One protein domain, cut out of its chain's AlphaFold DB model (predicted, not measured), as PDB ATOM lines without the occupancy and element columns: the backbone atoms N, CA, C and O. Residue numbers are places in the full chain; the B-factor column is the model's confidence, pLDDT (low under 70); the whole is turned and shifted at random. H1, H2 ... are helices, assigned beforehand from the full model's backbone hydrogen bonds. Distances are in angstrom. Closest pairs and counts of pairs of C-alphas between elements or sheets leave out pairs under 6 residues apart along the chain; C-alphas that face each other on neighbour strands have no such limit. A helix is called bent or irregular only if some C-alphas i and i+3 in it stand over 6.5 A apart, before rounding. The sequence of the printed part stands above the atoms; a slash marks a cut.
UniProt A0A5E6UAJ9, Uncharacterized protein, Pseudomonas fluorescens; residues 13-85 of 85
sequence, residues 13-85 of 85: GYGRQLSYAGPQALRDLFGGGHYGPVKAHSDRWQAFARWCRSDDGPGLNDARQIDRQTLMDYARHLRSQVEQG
ATOM      1  N   GLY A  13     -38.879  29.861 -14.896       92.06
ATOM      2  CA  GLY A  13     -38.171  29.137 -13.841       92.06
ATOM      3  C   GLY A  13     -37.129  29.948 -13.059       92.06
ATOM      4  O   GLY A  13     -36.464  29.373 -12.202       92.06
ATOM      5  N   TYR A  14     -36.992  31.263 -13.282       92.50
ATOM      6  CA  TYR A  14     -36.006  32.115 -12.579       92.50
ATOM      7  C   TYR A  14     -36.565  32.859 -11.358       92.50
ATOM      8  O   TYR A  14     -35.943  33.783 -10.830       92.50
ATOM      9  N   GLY A  15     -37.745  32.465 -10.886       90.88
ATOM     10  CA  GLY A  15     -38.327  32.981  -9.653       90.88
ATOM     11  C   GLY A  15     -39.241  34.183  -9.874       90.88
ATOM     12  O   GLY A  15     -39.949  34.281 -10.867       90.88
ATOM     13  N   ARG A  16     -39.320  35.083  -8.890       93.12
ATOM     14  CA  ARG A  16     -40.454  36.022  -8.774       93.12
ATOM     15  C   ARG A  16     -40.342  37.291  -9.613       93.12
ATOM     16  O   ARG A  16     -41.361  37.928  -9.840       93.12
ATOM     17  N   GLN A  17     -39.141  37.679 -10.026       94.12
ATOM     18  CA  GLN A  17     -38.905  38.987 -10.633       94.12
ATOM     19  C   GLN A  17     -38.885  38.892 -12.155       94.12
ATOM     20  O   GLN A  17     -37.963  38.315 -12.732       94.12
ATOM     21  N   LEU A  18     -39.869  39.520 -12.798       94.75
ATOM     22  CA  LEU A  18     -39.977  39.555 -14.256       94.75
ATOM     23  C   LEU A  18     -38.741  40.199 -14.910       94.75
ATOM     24  O   LEU A  18     -38.215  39.687 -15.896       94.75
ATOM     25  N   SER A  19     -38.222  41.282 -14.322       95.19
ATOM     26  CA  SER A  19     -37.034  41.998 -14.808       95.19
ATOM     27  C   SER A  19     -35.759  41.155 -14.781       95.19
ATOM     28  O   SER A  19     -34.912  41.309 -15.654       95.19
ATOM     29  N   TYR A  20     -35.625  40.262 -13.796       94.62
ATOM     30  CA  TYR A  20     -34.479  39.361 -13.684       94.62
ATOM     31  C   TYR A  20     -34.607  38.163 -14.624       94.62
ATOM     32  O   TYR A  20     -33.638  37.761 -15.263       94.62
ATOM     33  N   ALA A  21     -35.806  37.600 -14.721       94.94
ATOM     34  CA  ALA A  21     -36.028  36.348 -15.418       94.94
ATOM     35  C   ALA A  21     -35.838  36.421 -16.934       94.94
ATOM     36  O   ALA A  21     -35.293  35.490 -17.520       94.94
ATOM     37  N   GLY A  22     -36.253  37.513 -17.581       93.00
ATOM     38  CA  GLY A  22     -36.119  37.641 -19.034       93.00
ATOM     39  C   GLY A  22     -34.683  37.594 -19.534       93.00
ATOM     40  O   GLY A  22     -34.396  36.779 -20.405       93.00
ATOM     41  N   PRO A  23     -33.747  38.393 -18.985       93.12
ATOM     42  CA  PRO A  23     -32.346  38.311 -19.373       93.12
ATOM     43  C   PRO A  23     -31.745  36.921 -19.148       93.12
ATOM     44  O   PRO A  23     -30.932  36.490 -19.960       93.12
ATOM     45  N   GLN A  24     -32.149  36.195 -18.097       92.38
ATOM     46  CA  GLN A  24     -31.699  34.809 -17.916       92.38
ATOM     47  C   GLN A  24     -32.277  33.882 -18.991       92.38
ATOM     48  O   GLN A  24     -31.525  33.142 -19.611       92.38
ATOM     49  N   ALA A  25     -33.573  33.988 -19.296       91.19
ATOM     50  CA  ALA A  25     -34.200  33.206 -20.360       91.19
ATOM     51  C   ALA A  25     -33.583  33.495 -21.741       91.19
ATOM     52  O   ALA A  25     -33.374  32.580 -22.535       91.19
ATOM     53  N   LEU A  26     -33.237  34.755 -22.020       89.94
ATOM     54  CA  LEU A  26     -32.538  35.167 -23.240       89.94
ATOM     55  C   LEU A  26     -31.109  34.610 -23.298       89.94
ATOM     56  O   LEU A  26     -30.655  34.208 -24.367       89.94
ATOM     57  N   ARG A  27     -30.399  34.556 -22.166       88.44
ATOM     58  CA  ARG A  27     -29.079  33.913 -22.075       88.44
ATOM     59  C   ARG A  27     -29.170  32.409 -22.288       88.44
ATOM     60  O   ARG A  27     -28.370  31.883 -23.044       88.44
ATOM     61  N   ASP A  28     -30.151  31.730 -21.703       87.62
ATOM     62  CA  ASP A  28     -30.348  30.298 -21.951       87.62
ATOM     63  C   ASP A  28     -30.723  30.031 -23.422       87.62
ATOM     64  O   ASP A  28     -30.347  28.998 -23.972       87.62
ATOM     65  N   LEU A  29     -31.414  30.970 -24.084       84.81
ATOM     66  CA  LEU A  29     -31.797  30.857 -25.495       84.81
ATOM     67  C   LEU A  29     -30.643  31.134 -26.478       84.81
ATOM     68  O   LEU A  29     -30.551  30.463 -27.502       84.81
ATOM     69  N   PHE A  30     -29.770  32.107 -26.191       81.50
ATOM     70  CA  PHE A  30     -28.754  32.607 -27.137       81.50
ATOM     71  C   PHE A  30     -27.293  32.472 -26.651       81.50
ATOM     72  O   PHE A  30     -26.362  32.826 -27.375       81.50
ATOM     73  N   GLY A  31     -27.056  31.982 -25.433       70.06
ATOM     74  CA  GLY A  31     -25.782  32.066 -24.700       70.06
ATOM     75  C   GLY A  31     -24.596  31.283 -25.269       70.06
ATOM     76  O   GLY A  31     -23.495  31.401 -24.742       70.06
ATOM     77  N   GLY A  32     -24.763  30.546 -26.367       74.69
ATOM     78  CA  GLY A  32     -23.692  29.816 -27.059       74.69
ATOM     79  C   GLY A  32     -22.693  30.687 -27.842       74.69
ATOM     80  O   GLY A  32     -22.157  30.216 -28.836       74.69
ATOM     81  N   GLY A  33     -22.463  31.947 -27.443       66.31
ATOM     82  CA  GLY A  33     -21.533  32.879 -28.106       66.31
ATOM     83  C   GLY A  33     -22.171  34.128 -28.731       66.31
ATOM     84  O   GLY A  33     -21.454  35.006 -29.206       66.31
ATOM     85  N   HIS A  34     -23.501  34.276 -28.688       69.06
ATOM     86  CA  HIS A  34     -24.221  35.415 -29.282       69.06
ATOM     87  C   HIS A  34     -24.506  36.539 -28.274       69.06
ATOM     88  O   HIS A  34     -25.652  36.922 -28.030       69.06
ATOM     89  N   TYR A  35     -23.452  37.113 -27.695       68.62
ATOM     90  CA  TYR A  35     -23.579  38.149 -26.662       68.62
ATOM     91  C   TYR A  35     -24.218  39.456 -27.161       68.62
ATOM     92  O   TYR A  35     -24.983  40.084 -26.428       68.62
ATOM     93  N   GLY A  36     -23.959  39.851 -28.415       73.75
ATOM     94  CA  GLY A  36     -24.553  41.048 -29.028       73.75
ATOM     95  C   GLY A  36     -26.089  40.989 -29.079       73.75
ATOM     96  O   GLY A  36     -26.750  41.868 -28.517       73.75
ATOM     97  N   PRO A  37     -26.675  39.926 -29.663       76.62
ATOM     98  CA  PRO A  37     -28.115  39.691 -29.622       76.62
ATOM     99  C   PRO A  37     -28.677  39.614 -28.200       76.62
ATOM    100  O   PRO A  37     -29.699  40.244 -27.927       76.62
ATOM    101  N   VAL A  38     -28.003  38.923 -27.270       84.31
ATOM    102  CA  VAL A  38     -28.457  38.822 -25.869       84.31
ATOM    103  C   VAL A  38     -28.590  40.197 -25.226       84.31
ATOM    104  O   VAL A  38     -29.601  40.456 -24.570       84.31
ATOM    105  N   LYS A  39     -27.610  41.092 -25.414       87.81
ATOM    106  CA  LYS A  39     -27.640  42.430 -24.810       87.81
ATOM    107  C   LYS A  39     -28.825  43.246 -25.322       87.81
ATOM    108  O   LYS A  39     -29.627  43.709 -24.517       87.81
ATOM    109  N   ALA A  40     -28.980  43.365 -26.640       90.12
ATOM    110  CA  ALA A  40     -30.054  44.166 -27.229       90.12
ATOM    111  C   ALA A  40     -31.452  43.670 -26.815       90.12
ATOM    112  O   ALA A  40     -32.333  44.469 -26.498       90.12
ATOM    113  N   HIS A  41     -31.657  42.352 -26.766       90.81
ATOM    114  CA  HIS A  41     -32.927  41.784 -26.310       90.81
ATOM    115  C   HIS A  41     -33.121  41.951 -24.799       90.81
ATOM    116  O   HIS A  41     -34.242  42.192 -24.359       90.81
ATOM    117  N   SER A  42     -32.045  41.878 -24.010       93.38
ATOM    118  CA  SER A  42     -32.108  42.109 -22.563       93.38
ATOM    119  C   SER A  42     -32.491  43.552 -22.246       93.38
ATOM    120  O   SER A  42     -33.317  43.769 -21.365       93.38
ATOM    121  N   ASP A  43     -31.952  44.525 -22.981       94.62
ATOM    122  CA  ASP A  43     -32.283  45.942 -22.807       94.62
ATOM    123  C   ASP A  43     -33.768  46.196 -23.138       94.62
ATOM    124  O   ASP A  43     -34.497  46.795 -22.344       94.62
ATOM    125  N   ARG A  44     -34.263  45.638 -24.255       95.12
ATOM    126  CA  ARG A  44     -35.692  45.692 -24.629       95.12
ATOM    127  C   ARG A  44     -36.591  45.025 -23.588       95.12
ATOM    128  O   ARG A  44     -37.645  45.563 -23.254       95.12
ATOM    129  N   TRP A  45     -36.173  43.877 -23.056       96.12
ATOM    130  CA  TRP A  45     -36.902  43.194 -21.991       96.12
ATOM    131  C   TRP A  45     -36.966  44.037 -20.718       96.12
ATOM    132  O   TRP A  45     -38.015  44.113 -20.087       96.12
ATOM    133  N   GLN A  46     -35.861  44.671 -20.321       96.69
ATOM    134  CA  GLN A  46     -35.840  45.507 -19.122       96.69
ATOM    135  C   GLN A  46     -36.783  46.702 -19.241       96.69
ATOM    136  O   GLN A  46     -37.479  47.007 -18.272       96.69
ATOM    137  N   ALA A  47     -36.842  47.344 -20.411       96.69
ATOM    138  CA  ALA A  47     -37.806  48.409 -20.681       96.69
ATOM    139  C   ALA A  47     -39.249  47.904 -20.531       96.69
ATOM    140  O   ALA A  47     -40.030  48.479 -19.772       96.69
ATOM    141  N   PHE A  48     -39.565  46.761 -21.143       97.50
ATOM    142  CA  PHE A  48     -40.880  46.136 -21.026       97.50
ATOM    143  C   PHE A  48     -41.233  45.768 -19.576       97.50
ATOM    144  O   PHE A  48     -42.286  46.146 -19.077       97.50
ATOM    145  N   ALA A  49     -40.333  45.102 -18.849       97.12
ATOM    146  CA  ALA A  49     -40.557  44.701 -17.460       97.12
ATOM    147  C   ALA A  49     -40.628  45.892 -16.483       97.12
ATOM    148  O   ALA A  49     -41.158  45.758 -15.376       97.12
ATOM    149  N   ARG A  50     -40.060  47.047 -16.855       96.56
ATOM    150  CA  ARG A  50     -40.249  48.308 -16.131       96.56
ATOM    151  C   ARG A  50     -41.651  48.853 -16.380       96.56
ATOM    152  O   ARG A  50     -42.338  49.116 -15.401       96.56
ATOM    153  N   TRP A  51     -42.076  48.939 -17.642       97.62
ATOM    154  CA  TRP A  51     -43.433  49.354 -17.998       97.62
ATOM    155  C   TRP A  51     -44.496  48.454 -17.356       97.62
ATOM    156  O   TRP A  51     -45.427  48.956 -16.750       97.62
ATOM    157  N   CYS A  52     -44.322  47.128 -17.353       97.31
ATOM    158  CA  CYS A  52     -45.282  46.225 -16.710       97.31
ATOM    159  C   CYS A  52     -45.559  46.549 -15.233       97.31
ATOM    160  O   CYS A  52     -46.622  46.189 -14.740       97.31
ATOM    161  N   ARG A  53     -44.615  47.186 -14.528       94.44
ATOM    162  CA  ARG A  53     -44.721  47.529 -13.103       94.44
ATOM    163  C   ARG A  53     -44.969  49.019 -12.844       94.44
ATOM    164  O   ARG A  53     -45.020  49.395 -11.678       94.44
ATOM    165  N   SER A  54     -45.044  49.855 -13.879       94.50
ATOM    166  CA  SER A  54     -45.374  51.277 -13.734       94.50
ATOM    167  C   SER A  54     -46.883  51.493 -13.642       94.50
ATOM    168  O   SER A  54     -47.649  50.598 -13.990       94.50
ATOM    169  N   ASP A  55     -47.289  52.705 -13.267       93.44
ATOM    170  CA  ASP A  55     -48.701  53.102 -13.188       93.44
ATOM    171  C   ASP A  55     -49.414  53.040 -14.554       93.44
ATOM    172  O   ASP A  55     -50.588  52.689 -14.621       93.44
ATOM    173  N   ASP A  56     -48.688  53.276 -15.655       91.69
ATOM    174  CA  ASP A  56     -49.197  53.134 -17.033       91.69
ATOM    175  C   ASP A  56     -49.253  51.676 -17.528       91.69
ATOM    176  O   ASP A  56     -49.554  51.408 -18.697       91.69
ATOM    177  N   GLY A  57     -48.853  50.731 -16.681       93.75
ATOM    178  CA  GLY A  57     -48.724  49.324 -17.016       93.75
ATOM    179  C   GLY A  57     -49.739  48.443 -16.291       93.75
ATOM    180  O   GLY A  57     -50.386  48.856 -15.335       93.75
ATOM    181  N   PRO A  58     -49.852  47.173 -16.697       95.56
ATOM    182  CA  PRO A  58     -50.833  46.239 -16.142       95.56
ATOM    183  C   PRO A  58     -50.513  45.708 -14.727       95.56
ATOM    184  O   PRO A  58     -51.205  44.817 -14.241       95.56
ATOM    185  N   GLY A  59     -49.448  46.176 -14.065       95.62
ATOM    186  CA  GLY A  59     -49.033  45.688 -12.740       95.62
ATOM    187  C   GLY A  59     -48.484  44.251 -12.730       95.62
ATOM    188  O   GLY A  59     -48.536  43.565 -11.707       95.62
ATOM    189  N   LEU A  60     -47.963  43.764 -13.860       94.69
ATOM    190  CA  LEU A  60     -47.542  42.370 -14.027       94.69
ATOM    191  C   LEU A  60     -46.126  42.105 -13.498       94.69
ATOM    192  O   LEU A  60     -45.177  42.851 -13.748       94.69
ATOM    193  N   ASN A  61     -45.962  40.964 -12.822       94.75
ATOM    194  CA  ASN A  61     -44.662  40.461 -12.357       94.75
ATOM    195  C   ASN A  61     -44.504  38.936 -12.553       94.75
ATOM    196  O   ASN A  61     -43.654  38.284 -11.929       94.75
ATOM    197  N   ASP A  62     -45.357  38.348 -13.387       94.12
ATOM    198  CA  ASP A  62     -45.297  36.949 -13.793       94.12
ATOM    199  C   ASP A  62     -45.473  36.845 -15.311       94.12
ATOM    200  O   ASP A  62     -46.496  37.248 -15.858       94.12
ATOM    201  N   ALA A  63     -44.477  36.287 -15.994       94.12
ATOM    202  CA  ALA A  63     -44.462  36.164 -17.445       94.12
ATOM    203  C   ALA A  63     -45.616  35.305 -17.982       94.12
ATOM    204  O   ALA A  63     -46.006  35.460 -19.132       94.12
ATOM    205  N   ARG A  64     -46.188  34.427 -17.146       92.94
ATOM    206  CA  ARG A  64     -47.343  33.586 -17.501       92.94
ATOM    207  C   ARG A  64     -48.639  34.384 -17.657       92.94
ATOM    208  O   ARG A  64     -49.590  33.870 -18.226       92.94
ATOM    209  N   GLN A  65     -48.678  35.611 -17.137       94.00
ATOM    210  CA  GLN A  65     -49.812  36.529 -17.267       94.00
ATOM    211  C   GLN A  65     -49.692  37.434 -18.500       94.00
ATOM    212  O   GLN A  65     -50.631  38.161 -18.804       94.00
ATOM    213  N   ILE A  66     -48.547  37.422 -19.192       94.56
ATOM    214  CA  ILE A  66     -48.366  38.210 -20.410       94.56
ATOM    215  C   ILE A  66     -49.159  37.543 -21.524       94.56
ATOM    216  O   ILE A  66     -48.877  36.412 -21.921       94.56
ATOM    217  N   ASP A  67     -50.114  38.282 -22.058       95.38
ATOM    218  CA  ASP A  67     -50.930  37.874 -23.185       95.38
ATOM    219  C   ASP A  67     -50.742  38.817 -24.383       95.38
ATOM    220  O   ASP A  67     -49.918  39.738 -24.390       95.38
ATOM    221  N   ARG A  68     -51.513  38.576 -25.444       96.50
ATOM    222  CA  ARG A  68     -51.461  39.404 -26.651       96.50
ATOM    223  C   ARG A  68     -51.877  40.851 -26.374       96.50
ATOM    224  O   ARG A  68     -51.311  41.752 -26.993       96.50
ATOM    225  N   GLN A  69     -52.837  41.070 -25.477       96.62
ATOM    226  CA  GLN A  69     -53.329  42.406 -25.152       96.62
ATOM    227  C   GLN A  69     -52.235  43.228 -24.468       96.62
ATOM    228  O   GLN A  69     -51.942  44.337 -24.906       96.62
ATOM    229  N   THR A  70     -51.531  42.624 -23.510       97.00
ATOM    230  CA  THR A  70     -50.367  43.206 -22.830       97.00
ATOM    231  C   THR A  70     -49.330  43.730 -23.830       97.00
ATOM    232  O   THR A  70     -48.792  44.825 -23.672       97.00
ATOM    233  N   LEU A  71     -49.054  42.968 -24.896       96.62
ATOM    234  CA  LEU A  71     -48.097  43.376 -25.929       96.62
ATOM    235  C   LEU A  71     -48.619  44.523 -26.806       96.62
ATOM    236  O   LEU A  71     -47.845  45.406 -27.173       96.62
ATOM    237  N   MET A  72     -49.914  44.533 -27.137       97.69
ATOM    238  CA  MET A  72     -50.527  45.643 -27.877       97.69
ATOM    239  C   MET A  72     -50.532  46.938 -27.063       97.69
ATOM    240  O   MET A  72     -50.294  48.014 -27.614       97.69
ATOM    241  N   ASP A  73     -50.773  46.840 -25.761       97.38
ATOM    242  CA  ASP A  73     -50.770  47.975 -24.838       97.38
ATOM    243  C   ASP A  73     -49.368  48.564 -24.722       97.38
ATOM    244  O   ASP A  73     -49.194  49.774 -24.859       97.38
ATOM    245  N   TYR A  74     -48.355  47.703 -24.605       97.56
ATOM    246  CA  TYR A  74     -46.966  48.142 -24.623       97.56
ATOM    247  C   TYR A  74     -46.586  48.826 -25.940       97.56
ATOM    248  O   TYR A  74     -45.931  49.865 -25.929       97.56
ATOM    249  N   ALA A  75     -47.021  48.291 -27.086       96.88
ATOM    250  CA  ALA A  75     -46.765  48.914 -28.385       96.88
ATOM    251  C   ALA A  75     -47.403  50.311 -28.493       96.88
ATOM    252  O   ALA A  75     -46.776  51.237 -29.011       96.88
ATOM    253  N   ARG A  76     -48.624  50.487 -27.965       96.56
ATOM    254  CA  ARG A  76     -49.282  51.801 -27.876       96.56
ATOM    255  C   ARG A  76     -48.537  52.753 -26.946       96.56
ATOM    256  O   ARG A  76     -48.329  53.905 -27.315       96.56
ATOM    257  N   HIS A  77     -48.097  52.270 -25.786       95.38
ATOM    258  CA  HIS A  77     -47.298  53.049 -24.844       95.38
ATOM    259  C   HIS A  77     -45.988  53.535 -25.483       95.38
ATOM    260  O   HIS A  77     -45.687  54.725 -25.443       95.38
ATOM    261  N   LEU A  78     -45.255  52.643 -26.159       95.12
ATOM    262  CA  LEU A  78     -44.036  52.991 -26.893       95.12
ATOM    263  C   LEU A  78     -44.293  54.035 -27.982       95.12
ATOM    264  O   LEU A  78     -43.523  54.981 -28.112       95.12
ATOM    265  N   ARG A  79     -45.381  53.889 -28.749       95.06
ATOM    266  CA  ARG A  79     -45.760  54.869 -29.771       95.06
ATOM    267  C   ARG A  79     -45.987  56.253 -29.160       95.06
ATOM    268  O   ARG A  79     -45.433  57.220 -29.666       95.06
ATOM    269  N   SER A  80     -46.740  56.333 -28.063       93.31
ATOM    270  CA  SER A  80     -46.995  57.600 -27.372       93.31
ATOM    271  C   SER A  80     -45.708  58.254 -26.865       93.31
ATOM    272  O   SER A  80     -45.588  59.469 -26.936       93.31
ATOM    273  N   GLN A  81     -44.744  57.473 -26.365       91.44
ATOM    274  CA  GLN A  81     -43.452  58.015 -25.930       91.44
ATOM    275  C   GLN A  81     -42.631  58.578 -27.093       91.44
ATOM    276  O   GLN A  81     -41.977  59.601 -26.930       91.44
ATOM    277  N   VAL A  82     -42.664  57.924 -28.259       92.44
ATOM    278  CA  VAL A  82     -41.962  58.400 -29.463       92.44
ATOM    279  C   VAL A  82     -42.615  59.659 -30.030       92.44
ATOM    280  O   VAL A  82     -41.910  60.532 -30.506       92.44
ATOM    281  N   GLU A  83     -43.943  59.769 -29.978       90.75
ATOM    282  CA  GLU A  83     -44.673  60.956 -30.453       90.75
ATOM    283  C   GLU A  83     -44.516  62.177 -29.521       90.75
ATOM    284  O   GLU A  83     -44.765  63.302 -29.946       90.75
ATOM    285  N   GLN A  84     -44.125  61.970 -28.258       85.75
ATOM    286  CA  GLN A  84     -43.900  63.028 -27.262       85.75
ATOM    287  C   GLN A  84     -42.432  63.488 -27.163       85.75
ATOM    288  O   GLN A  84     -42.146  64.403 -26.386       85.75
ATOM    289  N   GLY A  85     -41.518  62.852 -27.903       62.78
ATOM    290  CA  GLY A  85     -40.086  63.177 -27.963       62.78
ATOM    291  C   GLY A  85     -39.664  63.727 -29.318       62.78
ATOM    292  O   GLY A  85     -38.579  64.347 -29.353       62.78
TER     293      GLY A  85
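This is residues 13 to 85 of the 85 residues of an uncharacterized protein of Pseudomonas fluorescens (UniProt A0A5E6UAJ9). Two helices, H1 and H2, lie side by side as a helical hairpin, and a third, H3, is set crosswise to H2 near that helix's last residues, reached by a long loop. Contact between H3 and the hairpin is slight, and residues 79 to 85, of which 79 to 83 belong to H3, stick out. The printed part has 73 residues with three named helices in the order H1, H2, H3 and no named strand; the class is all helix. It is only just compact, close to loose, with a radius of gyration of the C-alphas of 13.1 A and spans of 38 by 27 by 18 A.

H1, residues 18 to 30, touches H2, residues 35 to 51; their closest C-alphas, those of Pro 23 and Ser 42, are 5.0 A apart. The two form a hairpin, running opposite ways at a shallow tilt of 22 degrees. H3, residues 68 to 83, is close to H2 but not clearly touching; their closest C-alphas, those of Phe 48 and Tyr 74, are 7.3 A apart. The lines of H2 and H3 are about perpendicular, at 88 degrees. H1 and H3 are apart. Every O i to N i+4 pair is within hydrogen-bond range in H2 and H3; in H1, 7 of 9 are.

H1 begins at C-alpha 18, (-39.977, 39.555, -14.256), and is 18.4 A long from first to last C-alpha. It is neither bent nor irregular, but only just: C-alphas 20 and 23 are 6.2 A apart. H2 is 24.4 A long and ends at C-alpha 51, (-43.433, 49.354, -17.998). H3 is 22.9 A long and ends at C-alpha 83, (-44.673, 60.956, -30.453).

The two C-alphas farthest apart, those of Gly 32 and Gln 84, are 38.9 A apart. The printed part has no cut. The link from H1 to H2 is tight, with 4 residues; that from H2 to H3 is long, with 16. Mean pLDDT of the printed part is 91.0, with residues 33 to 35 and residue 85 under 70.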